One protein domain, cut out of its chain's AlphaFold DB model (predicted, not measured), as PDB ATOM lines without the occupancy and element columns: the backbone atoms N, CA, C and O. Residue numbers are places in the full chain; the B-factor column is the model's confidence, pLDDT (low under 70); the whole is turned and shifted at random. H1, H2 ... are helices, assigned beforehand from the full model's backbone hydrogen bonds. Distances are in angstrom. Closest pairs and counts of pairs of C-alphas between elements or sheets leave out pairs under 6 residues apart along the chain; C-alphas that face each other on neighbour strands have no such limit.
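What this domain is: This is residues 11 to 38 and 90 to 124 of the 126 residues of the protein "Hypothetical protein" of Minutocellus polymorphus (UniProt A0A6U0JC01). Long helix H2 slants across the hairpin of H3 and H4; H1 packs on H3, and residues 119 to 124, mostly H5, stick out. The printed part has 63 residues with five named helices, H1 to H5: all helix. It is compact, radius of gyration of the C-alphas 12.1 A, and flat, 34 by 31 by 14 A.

Where its parts are: Find C-alpha 20 at (22.982, -27.599, 52.112); from there H2, residues 20 to 38, runs 27.3 A. H3 is residues 90 to 103, 20.0 A; H4, 106 to 115; H1, 11 to 16; H5, 117 to 123, ending at (8.003, -44.121, 34.989).

How they stand to each other: H2, with residues 23 to 28 alone, touches H3, closest C-alphas Ile 27 and Met 100, 6.3 A. H3 and H4 run opposite ways, a shallow tilt of 16 degrees. H2, H3 and H5 have every O i to N i+4 pair within hydrogen-bond range, H1 1 of 2, H4 3 of 6.

The domain as a whole: Across the cut, C-alphas 38 and 90 are 34.4 A apart; pLDDT is under 70 in residues 117 to 124.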
ATOM      1  N   LEU A  11      14.788 -21.622  54.313       90.62
ATOM      2  CA  LEU A  11      15.619 -21.754  55.515       90.62
ATOM      3  C   LEU A  11      15.332 -23.060  56.265       90.62
ATOM      4  O   LEU A  11      16.268 -23.727  56.707       90.62
ATOM      5  N   GLU A  12      14.065 -23.453  56.377       93.12
ATOM      6  CA  GLU A  12      13.684 -24.730  56.988       93.12
ATOM      7  C   GLU A  12      14.162 -25.939  56.177       93.12
ATOM      8  O   GLU A  12      14.563 -26.950  56.756       93.12
ATOM      9  N   LEU A  13      14.183 -25.846  54.845       92.94
ATOM     10  CA  LEU A  13      14.746 -26.898  53.995       92.94
ATOM     11  C   LEU A  13      16.259 -27.031  54.194       92.94
ATOM     12  O   LEU A  13      16.750 -28.143  54.379       92.94
ATOM     13  N   PHE A  14      16.997 -25.919  54.256       92.81
ATOM     14  CA  PHE A  14      18.439 -25.955  54.512       92.81
ATOM     15  C   PHE A  14      18.807 -26.637  55.834       92.81
ATOM     16  O   PHE A  14      19.818 -27.333  55.894       92.81
ATOM     17  N   LYS A  15      17.983 -26.492  56.879       92.50
ATOM     18  CA  LYS A  15      18.206 -27.161  58.173       92.50
ATOM     19  C   LYS A  15      18.089 -28.686  58.088       92.50
ATOM     20  O   LYS A  15      18.696 -29.381  58.898       92.50
ATOM     21  N   LYS A  16      17.310 -29.205  57.136       93.81
ATOM     22  CA  LYS A  16      17.036 -30.644  56.981       93.81
ATOM     23  C   LYS A  16      18.077 -31.367  56.130       93.81
ATOM     24  O   LYS A  16      18.167 -32.588  56.205       93.81
ATOM     25  N   ILE A  17      18.844 -30.637  55.322       92.44
ATOM     26  CA  ILE A  17      19.732 -31.211  54.307       92.44
ATOM     27  C   ILE A  17      21.189 -31.121  54.787       92.44
ATOM     28  O   ILE A  17      21.696 -30.014  55.008       92.44
ATOM     29  N   PRO A  18      21.905 -32.252  54.928       89.94
ATOM     30  CA  PRO A  18      23.337 -32.196  55.175       89.94
ATOM     31  C   PRO A  18      24.038 -31.592  53.953       89.94
ATOM     32  O   PRO A  18      23.641 -31.832  52.815       89.94
ATOM     33  N   CYS A  19      25.069 -30.778  54.189       86.38
ATOM     34  CA  CYS A  19      25.797 -30.070  53.129       86.38
ATOM     35  C   CYS A  19      24.903 -29.165  52.250       86.38
ATOM     36  O   CYS A  19      25.134 -29.027  51.052       86.38
ATOM     37  N   HIS A  20      23.897 -28.500  52.831       92.00
ATOM     38  CA  HIS A  20      22.982 -27.599  52.112       92.00
ATOM     39  C   HIS A  20      23.671 -26.539  51.224       92.00
ATOM     40  O   HIS A  20      23.117 -26.137  50.202       92.00
ATOM     41  N   GLY A  21      24.884 -26.101  51.583       93.00
ATOM     42  CA  GLY A  21      25.681 -25.177  50.772       93.00
ATOM     43  C   GLY A  21      26.094 -25.750  49.411       93.00
ATOM     44  O   GLY A  21      26.159 -25.001  48.435       93.00
ATOM     45  N   ASP A  22      26.316 -27.063  49.314       93.94
ATOM     46  CA  ASP A  22      26.635 -27.728  48.048       93.94
ATOM     47  C   ASP A  22      25.401 -27.826  47.149       93.94
ATOM     48  O   ASP A  22      25.495 -27.518  45.963       93.94
ATOM     49  N   PHE A  23      24.227 -28.137  47.713       93.38
ATOM     50  CA  PHE A  23      22.962 -28.093  46.971       93.38
ATOM     51  C   PHE A  23      22.668 -26.689  46.450       93.38
ATOM     52  O   PHE A  23      22.359 -26.519  45.273       93.38
ATOM     53  N   PHE A  24      22.827 -25.664  47.293       94.19
ATOM     54  CA  PHE A  24      22.644 -24.280  46.866       94.19
ATOM     55  C   PHE A  24      23.573 -23.921  45.700       94.19
ATOM     56  O   PHE A  24      23.112 -23.413  44.680       94.19
ATOM     57  N   ARG A  25      24.871 -24.228  45.817       95.81
ATOM     58  CA  ARG A  25      25.850 -23.991  44.748       95.81
ATOM     59  C   ARG A  25      25.504 -24.739  43.465       95.81
ATOM     60  O   ARG A  25      25.598 -24.144  42.397       95.81
ATOM     61  N   TYR A  26      25.099 -26.005  43.568       95.00
ATOM     62  CA  TYR A  26      24.685 -26.818  42.426       95.00
ATOM     63  C   TYR A  26      23.515 -26.168  41.681       95.00
ATOM     64  O   TYR A  26      23.596 -25.962  40.472       95.00
ATOM     65  N   ILE A  27      22.467 -25.763  42.404       95.56
ATOM     66  CA  ILE A  27      21.280 -25.130  41.816       95.56
ATOM     67  C   ILE A  27      21.644 -23.793  41.166       95.56
ATOM     68  O   ILE A  27      21.293 -23.541  40.017       95.56
ATOM     69  N   GLN A  28      22.386 -22.937  41.877       96.50
ATOM     70  CA  GLN A  28      22.765 -21.627  41.348       96.50
ATOM     71  C   GLN A  28      23.660 -21.744  40.114       96.50
ATOM     72  O   GLN A  28      23.473 -20.990  39.163       96.50
ATOM     73  N   TRP A  29      24.585 -22.708  40.087       97.31
ATOM     74  CA  TRP A  29      25.391 -22.965  38.897       97.31
ATOM     75  C   TRP A  29      24.512 -23.305  37.686       97.31
ATOM     76  O   TRP A  29      24.697 -22.699  36.635       97.31
ATOM     77  N   HIS A  30      23.508 -24.178  37.840       97.06
ATOM     78  CA  HIS A  30      22.598 -24.528  36.741       97.06
ATOM     79  C   HIS A  30      21.722 -23.346  36.314       97.06
ATOM     80  O   HIS A  30      21.574 -23.103  35.118       97.06
ATOM     81  N   ASN A  31      21.197 -22.567  37.267       97.62
ATOM     82  CA  ASN A  31      20.452 -21.342  36.964       97.62
ATOM     83  C   ASN A  31      21.290 -20.372  36.125       97.62
ATOM     84  O   ASN A  31      20.808 -19.832  35.130       97.62
ATOM     85  N   PHE A  32      22.550 -20.150  36.514       98.06
ATOM     86  CA  PHE A  32      23.444 -19.255  35.788       98.06
ATOM     87  C   PHE A  32      23.863 -19.817  34.436       98.06
ATOM     88  O   PHE A  32      23.912 -19.050  33.479       98.06
ATOM     89  N   ALA A  33      24.138 -21.118  34.336       96.81
ATOM     90  CA  ALA A  33      24.483 -21.761  33.073       96.81
ATOM     91  C   ALA A  33      23.349 -21.590  32.054       96.81
ATOM     92  O   ALA A  33      23.582 -21.021  30.992       96.81
ATOM     93  N   VAL A  34      22.118 -21.962  32.428       96.44
ATOM     94  CA  VAL A  34      20.929 -21.840  31.568       96.44
ATOM     95  C   VAL A  34      20.658 -20.383  31.191       96.44
ATOM     96  O   VAL A  34      20.455 -20.068  30.021       96.44
ATOM     97  N   ALA A  35      20.703 -19.463  32.158       96.88
ATOM     98  CA  ALA A  35      20.479 -18.048  31.875       96.88
ATOM     99  C   ALA A  35      21.562 -17.457  30.955       96.88
ATOM    100  O   ALA A  35      21.267 -16.608  30.116       96.88
ATOM    101  N   THR A  36      22.815 -17.887  31.111       97.62
ATOM    102  CA  THR A  36      23.944 -17.379  30.322       97.62
ATOM    103  C   THR A  36      23.891 -17.890  28.893       97.62
ATOM    104  O   THR A  36      24.028 -17.085  27.974       97.62
ATOM    105  N   THR A  37      23.659 -19.188  28.688       97.12
ATOM    106  CA  THR A  37      23.570 -19.761  27.340       97.12
ATOM    107  C   THR A  37      22.382 -19.195  26.572       97.12
ATOM    108  O   THR A  37      22.551 -18.809  25.420       97.12
ATOM    109  N   ALA A  38      21.228 -19.030  27.227       95.50
ATOM    110  CA  ALA A  38      20.060 -18.394  26.624       95.50
ATOM    111  C   ALA A  38      20.317 -16.919  26.277       95.50
ATOM    112  O   ALA A  38      19.990 -16.463  25.186       95.50
ATOM    113  N   LYS A  90      15.367 -40.724  53.360       89.25
ATOM    114  CA  LYS A  90      14.234 -40.362  52.495       89.25
ATOM    115  C   LYS A  90      13.842 -38.893  52.694       89.25
ATOM    116  O   LYS A  90      13.721 -38.165  51.716       89.25
ATOM    117  N   GLU A  91      13.775 -38.448  53.942       91.50
ATOM    118  CA  GLU A  91      13.409 -37.084  54.330       91.50
ATOM    119  C   GLU A  91      14.428 -36.059  53.820       91.50
ATOM    120  O   GLU A  91      14.058 -34.983  53.356       91.50
ATOM    121  N   GLN A  92      15.722 -36.393  53.874       92.38
ATOM    122  CA  GLN A  92      16.783 -35.540  53.337       92.38
ATOM    123  C   GLN A  92      16.688 -35.412  51.817       92.38
ATOM    124  O   GLN A  92      16.862 -34.315  51.290       92.38
ATOM    125  N   ARG A  93      16.390 -36.512  51.114       90.56
ATOM    126  CA  ARG A  93      16.205 -36.508  49.656       90.56
ATOM    127  C   ARG A  93      14.989 -35.684  49.249       90.56
ATOM    128  O   ARG A  93      15.114 -34.842  48.371       90.56
ATOM    129  N   GLU A  94      13.855 -35.867  49.917       91.69
ATOM    130  CA  GLU A  94      12.635 -35.083  49.672       91.69
ATOM    131  C   GLU A  94      12.854 -33.589  49.947       91.69
ATOM    132  O   GLU A  94      12.476 -32.746  49.134       91.69
ATOM    133  N   ALA A  95      13.528 -33.245  51.051       93.56
ATOM    134  CA  ALA A  95      13.868 -31.859  51.359       93.56
ATOM    135  C   ALA A  95      14.822 -31.257  50.317       93.56
ATOM    136  O   ALA A  95      14.622 -30.117  49.896       93.56
ATOM    137  N   ALA A  96      15.839 -32.006  49.881       92.81
ATOM    138  CA  ALA A  96      16.757 -31.571  48.832       92.81
ATOM    139  C   ALA A  96      16.033 -31.342  47.504       92.81
ATOM    140  O   ALA A  96      16.299 -30.353  46.827       92.81
ATOM    141  N   LEU A  97      15.078 -32.206  47.164       92.25
ATOM    142  CA  LEU A  97      14.291 -32.071  45.950       92.25
ATOM    143  C   LEU A  97      13.403 -30.828  45.966       92.25
ATOM    144  O   LEU A  97      13.398 -30.049  45.015       92.25
ATOM    145  N   GLU A  98      12.708 -30.596  47.080       93.31
ATOM    146  CA  GLU A  98      11.881 -29.402  47.245       93.31
ATOM    147  C   GLU A  98      12.735 -28.127  47.257       93.31
ATOM    148  O   GLU A  98      12.337 -27.105  46.699       93.31
ATOM    149  N   LEU A  99      13.940 -28.187  47.835       93.56
ATOM    150  CA  LEU A  99      14.897 -27.086  47.779       93.56
ATOM    151  C   LEU A  99      15.316 -26.788  46.333       93.56
ATOM    152  O   LEU A  99      15.300 -25.624  45.930       93.56
ATOM    153  N   MET A 100      15.657 -27.821  45.552       93.62
ATOM    154  CA  MET A 100      15.982 -27.680  44.129       93.62
ATOM    155  C   MET A 100      14.817 -27.061  43.363       93.62
ATOM    156  O   MET A 100      15.022 -26.071  42.664       93.62
ATOM    157  N   ARG A 101      13.593 -27.561  43.557       94.25
ATOM    158  CA  ARG A 101      12.387 -27.041  42.904       94.25
ATOM    159  C   ARG A 101      12.134 -25.568  43.217       94.25
ATOM    160  O   ARG A 101      11.821 -24.799  42.317       94.25
ATOM    161  N   LYS A 102      12.274 -25.156  44.484       93.56
ATOM    162  CA  LYS A 102      12.025 -23.766  44.913       93.56
ATOM    163  C   LYS A 102      13.090 -22.777  44.443       93.56
ATOM    164  O   LYS A 102      12.782 -21.598  44.292       93.56
ATOM    165  N   LEU A 103      14.337 -23.224  44.300       94.38
ATOM    166  CA  LEU A 103      15.465 -22.351  43.966       94.38
ATOM    167  C   LEU A 103      15.861 -22.388  42.489       94.38
ATOM    168  O   LEU A 103      16.655 -21.545  42.071       94.38
ATOM    169  N   SER A 104      15.345 -23.341  41.713       96.19
ATOM    170  CA  SER A 104      15.583 -23.416  40.271       96.19
ATOM    171  C   SER A 104      14.692 -22.434  39.516       96.19
ATOM    172  O   SER A 104      13.520 -22.259  39.847       96.19
ATOM    173  N   ASN A 105      15.231 -21.836  38.458       94.94
ATOM    174  CA  ASN A 105      14.409 -21.172  37.447       94.94
ATOM    175  C   ASN A 105      13.557 -22.215  36.693       94.94
ATOM    176  O   ASN A 105      13.934 -23.390  36.684       94.94
ATOM    177  N   PRO A 106      12.446 -21.828  36.036       95.25
ATOM    178  CA  PRO A 106      11.578 -22.772  35.326       95.25
ATOM    179  C   PRO A 106      12.322 -23.661  34.322       95.25
ATOM    180  O   PRO A 106      12.137 -24.875  34.319       95.25
ATOM    181  N   GLU A 107      13.208 -23.075  33.521       94.88
ATOM    182  CA  GLU A 107      14.002 -23.778  32.510       94.88
ATOM    183  C   GLU A 107      15.024 -24.709  33.161       94.88
ATOM    184  O   GLU A 107      15.213 -25.839  32.728       94.88
ATOM    185  N   THR A 108      15.652 -24.273  34.254       95.88
ATOM    186  CA  THR A 108      16.557 -25.123  35.033       95.88
ATOM    187  C   THR A 108      15.814 -26.300  35.658       95.88
ATOM    188  O   THR A 108      16.323 -27.418  35.646       95.88
ATOM    189  N   TRP A 109      14.599 -26.082  36.164       95.38
ATOM    190  CA  TRP A 109      13.792 -27.151  36.741       95.38
ATOM    191  C   TRP A 109      13.404 -28.199  35.698       95.38
ATOM    192  O   TRP A 109      13.494 -29.378  36.003       95.38
ATOM    193  N   GLN A 110      13.085 -27.809  34.461       93.69
ATOM    194  CA  GLN A 110      12.822 -28.765  33.371       93.69
ATOM    195  C   GLN A 110      13.995 -29.717  33.095       93.69
ATOM    196  O   GLN A 110      13.787 -30.810  32.580       93.69
ATOM    197  N   LEU A 111      15.229 -29.316  33.419       92.50
ATOM    198  CA  LEU A 111      16.405 -30.178  33.282       92.50
ATOM    199  C   LEU A 111      16.614 -31.073  34.511       92.50
ATOM    200  O   LEU A 111      17.133 -32.183  34.395       92.50
ATOM    201  N   LEU A 112      16.255 -30.578  35.696       91.75
ATOM    202  CA  LEU A 112      16.525 -31.241  36.973       91.75
ATOM    203  C   LEU A 112      15.354 -32.091  37.490       91.75
ATOM    204  O   LEU A 112      15.575 -32.953  38.341       91.75
ATOM    205  N   ASP A 113      14.130 -31.892  36.994       90.81
ATOM    206  CA  ASP A 113      12.916 -32.563  37.482       90.81
ATOM    207  C   ASP A 113      12.952 -34.085  37.307       90.81
ATOM    208  O   ASP A 113      12.334 -34.816  38.075       90.81
ATOM    209  N   ARG A 114      13.741 -34.585  36.354       85.69
ATOM    210  CA  ARG A 114      13.971 -36.017  36.148       85.69
ATOM    211  C   ARG A 114      14.602 -36.712  37.353       85.69
ATOM    212  O   ARG A 114      14.475 -37.923  37.464       85.69
ATOM    213  N   TYR A 115      15.265 -35.965  38.238       80.69
ATOM    214  CA  TYR A 115      15.807 -36.490  39.492       80.69
ATOM    215  C   TYR A 115      14.744 -36.587  40.598       80.69
ATOM    216  O   TYR A 115      15.049 -37.049  41.700       80.69
ATOM    217  N   ASP A 116      13.497 -36.181  40.325       81.06
ATOM    218  CA  ASP A 116      12.356 -36.485  41.181       81.06
ATOM    219  C   ASP A 116      12.059 -37.984  41.163       81.06
ATOM    220  O   ASP A 116      11.398 -38.521  40.272       81.06
ATOM    221  N   TYR A 117      12.531 -38.663  42.205       64.62
ATOM    222  CA  TYR A 117      12.320 -40.092  42.402       64.62
ATOM    223  C   TYR A 117      10.839 -40.498  42.425       64.62
ATOM    224  O   TYR A 117      10.534 -41.639  42.087       64.62
ATOM    225  N   ASN A 118       9.914 -39.596  42.782       54.94
ATOM    226  CA  ASN A 118       8.479 -39.896  42.718       54.94
ATOM    227  C   ASN A 118       7.992 -39.970  41.263       54.94
ATOM    228  O   ASN A 118       7.106 -40.760  40.949       54.94
ATOM    229  N   ALA A 119       8.588 -39.182  40.363       51.38
ATOM    230  CA  ALA A 119       8.336 -39.262  38.928       51.38
ATOM    231  C   ALA A 119       9.045 -40.469  38.285       51.38
ATOM    232  O   ALA A 119       8.509 -41.062  37.353       51.38
ATOM    233  N   GLU A 120      10.215 -40.871  38.790       46.88
ATOM    234  CA  GLU A 120      10.942 -42.070  38.342       46.88
ATOM    235  C   GLU A 120      10.245 -43.386  38.736       46.88
ATOM    236  O   GLU A 120      10.105 -44.270  37.893       46.88
ATOM    237  N   GLU A 121       9.741 -43.515  39.973       46.94
ATOM    238  CA  GLU A 121       8.971 -44.696  40.419       46.94
ATOM    239  C   GLU A 121       7.642 -44.848  39.654       46.94
ATOM    240  O   GLU A 121       7.171 -45.967  39.452       46.94
ATOM    241  N   LEU A 122       7.070 -43.745  39.155       41.00
ATOM    242  CA  LEU A 122       5.916 -43.761  38.245       41.00
ATOM    243  C   LEU A 122       6.289 -44.126  36.798       41.00
ATOM    244  O   LEU A 122       5.451 -44.671  36.080       41.00
ATOM    245  N   ARG A 123       7.516 -43.824  36.352       42.53
ATOM    246  CA  ARG A 123       8.003 -44.121  34.989       42.53
ATOM    247  C   ARG A 123       8.526 -45.550  34.841       42.53
ATOM    248  O   ARG A 123       8.437 -46.092  33.748       42.53
ATOM    249  N   ASN A 124       9.022 -46.157  35.919       38.84
ATOM    250  CA  ASN A 124       9.450 -47.557  35.974       38.84
ATOM    251  C   ASN A 124       8.912 -48.235  37.247       38.84
ATOM    252  O   ASN A 124       9.675 -48.464  38.194       38.84
TER     253      ASN A 124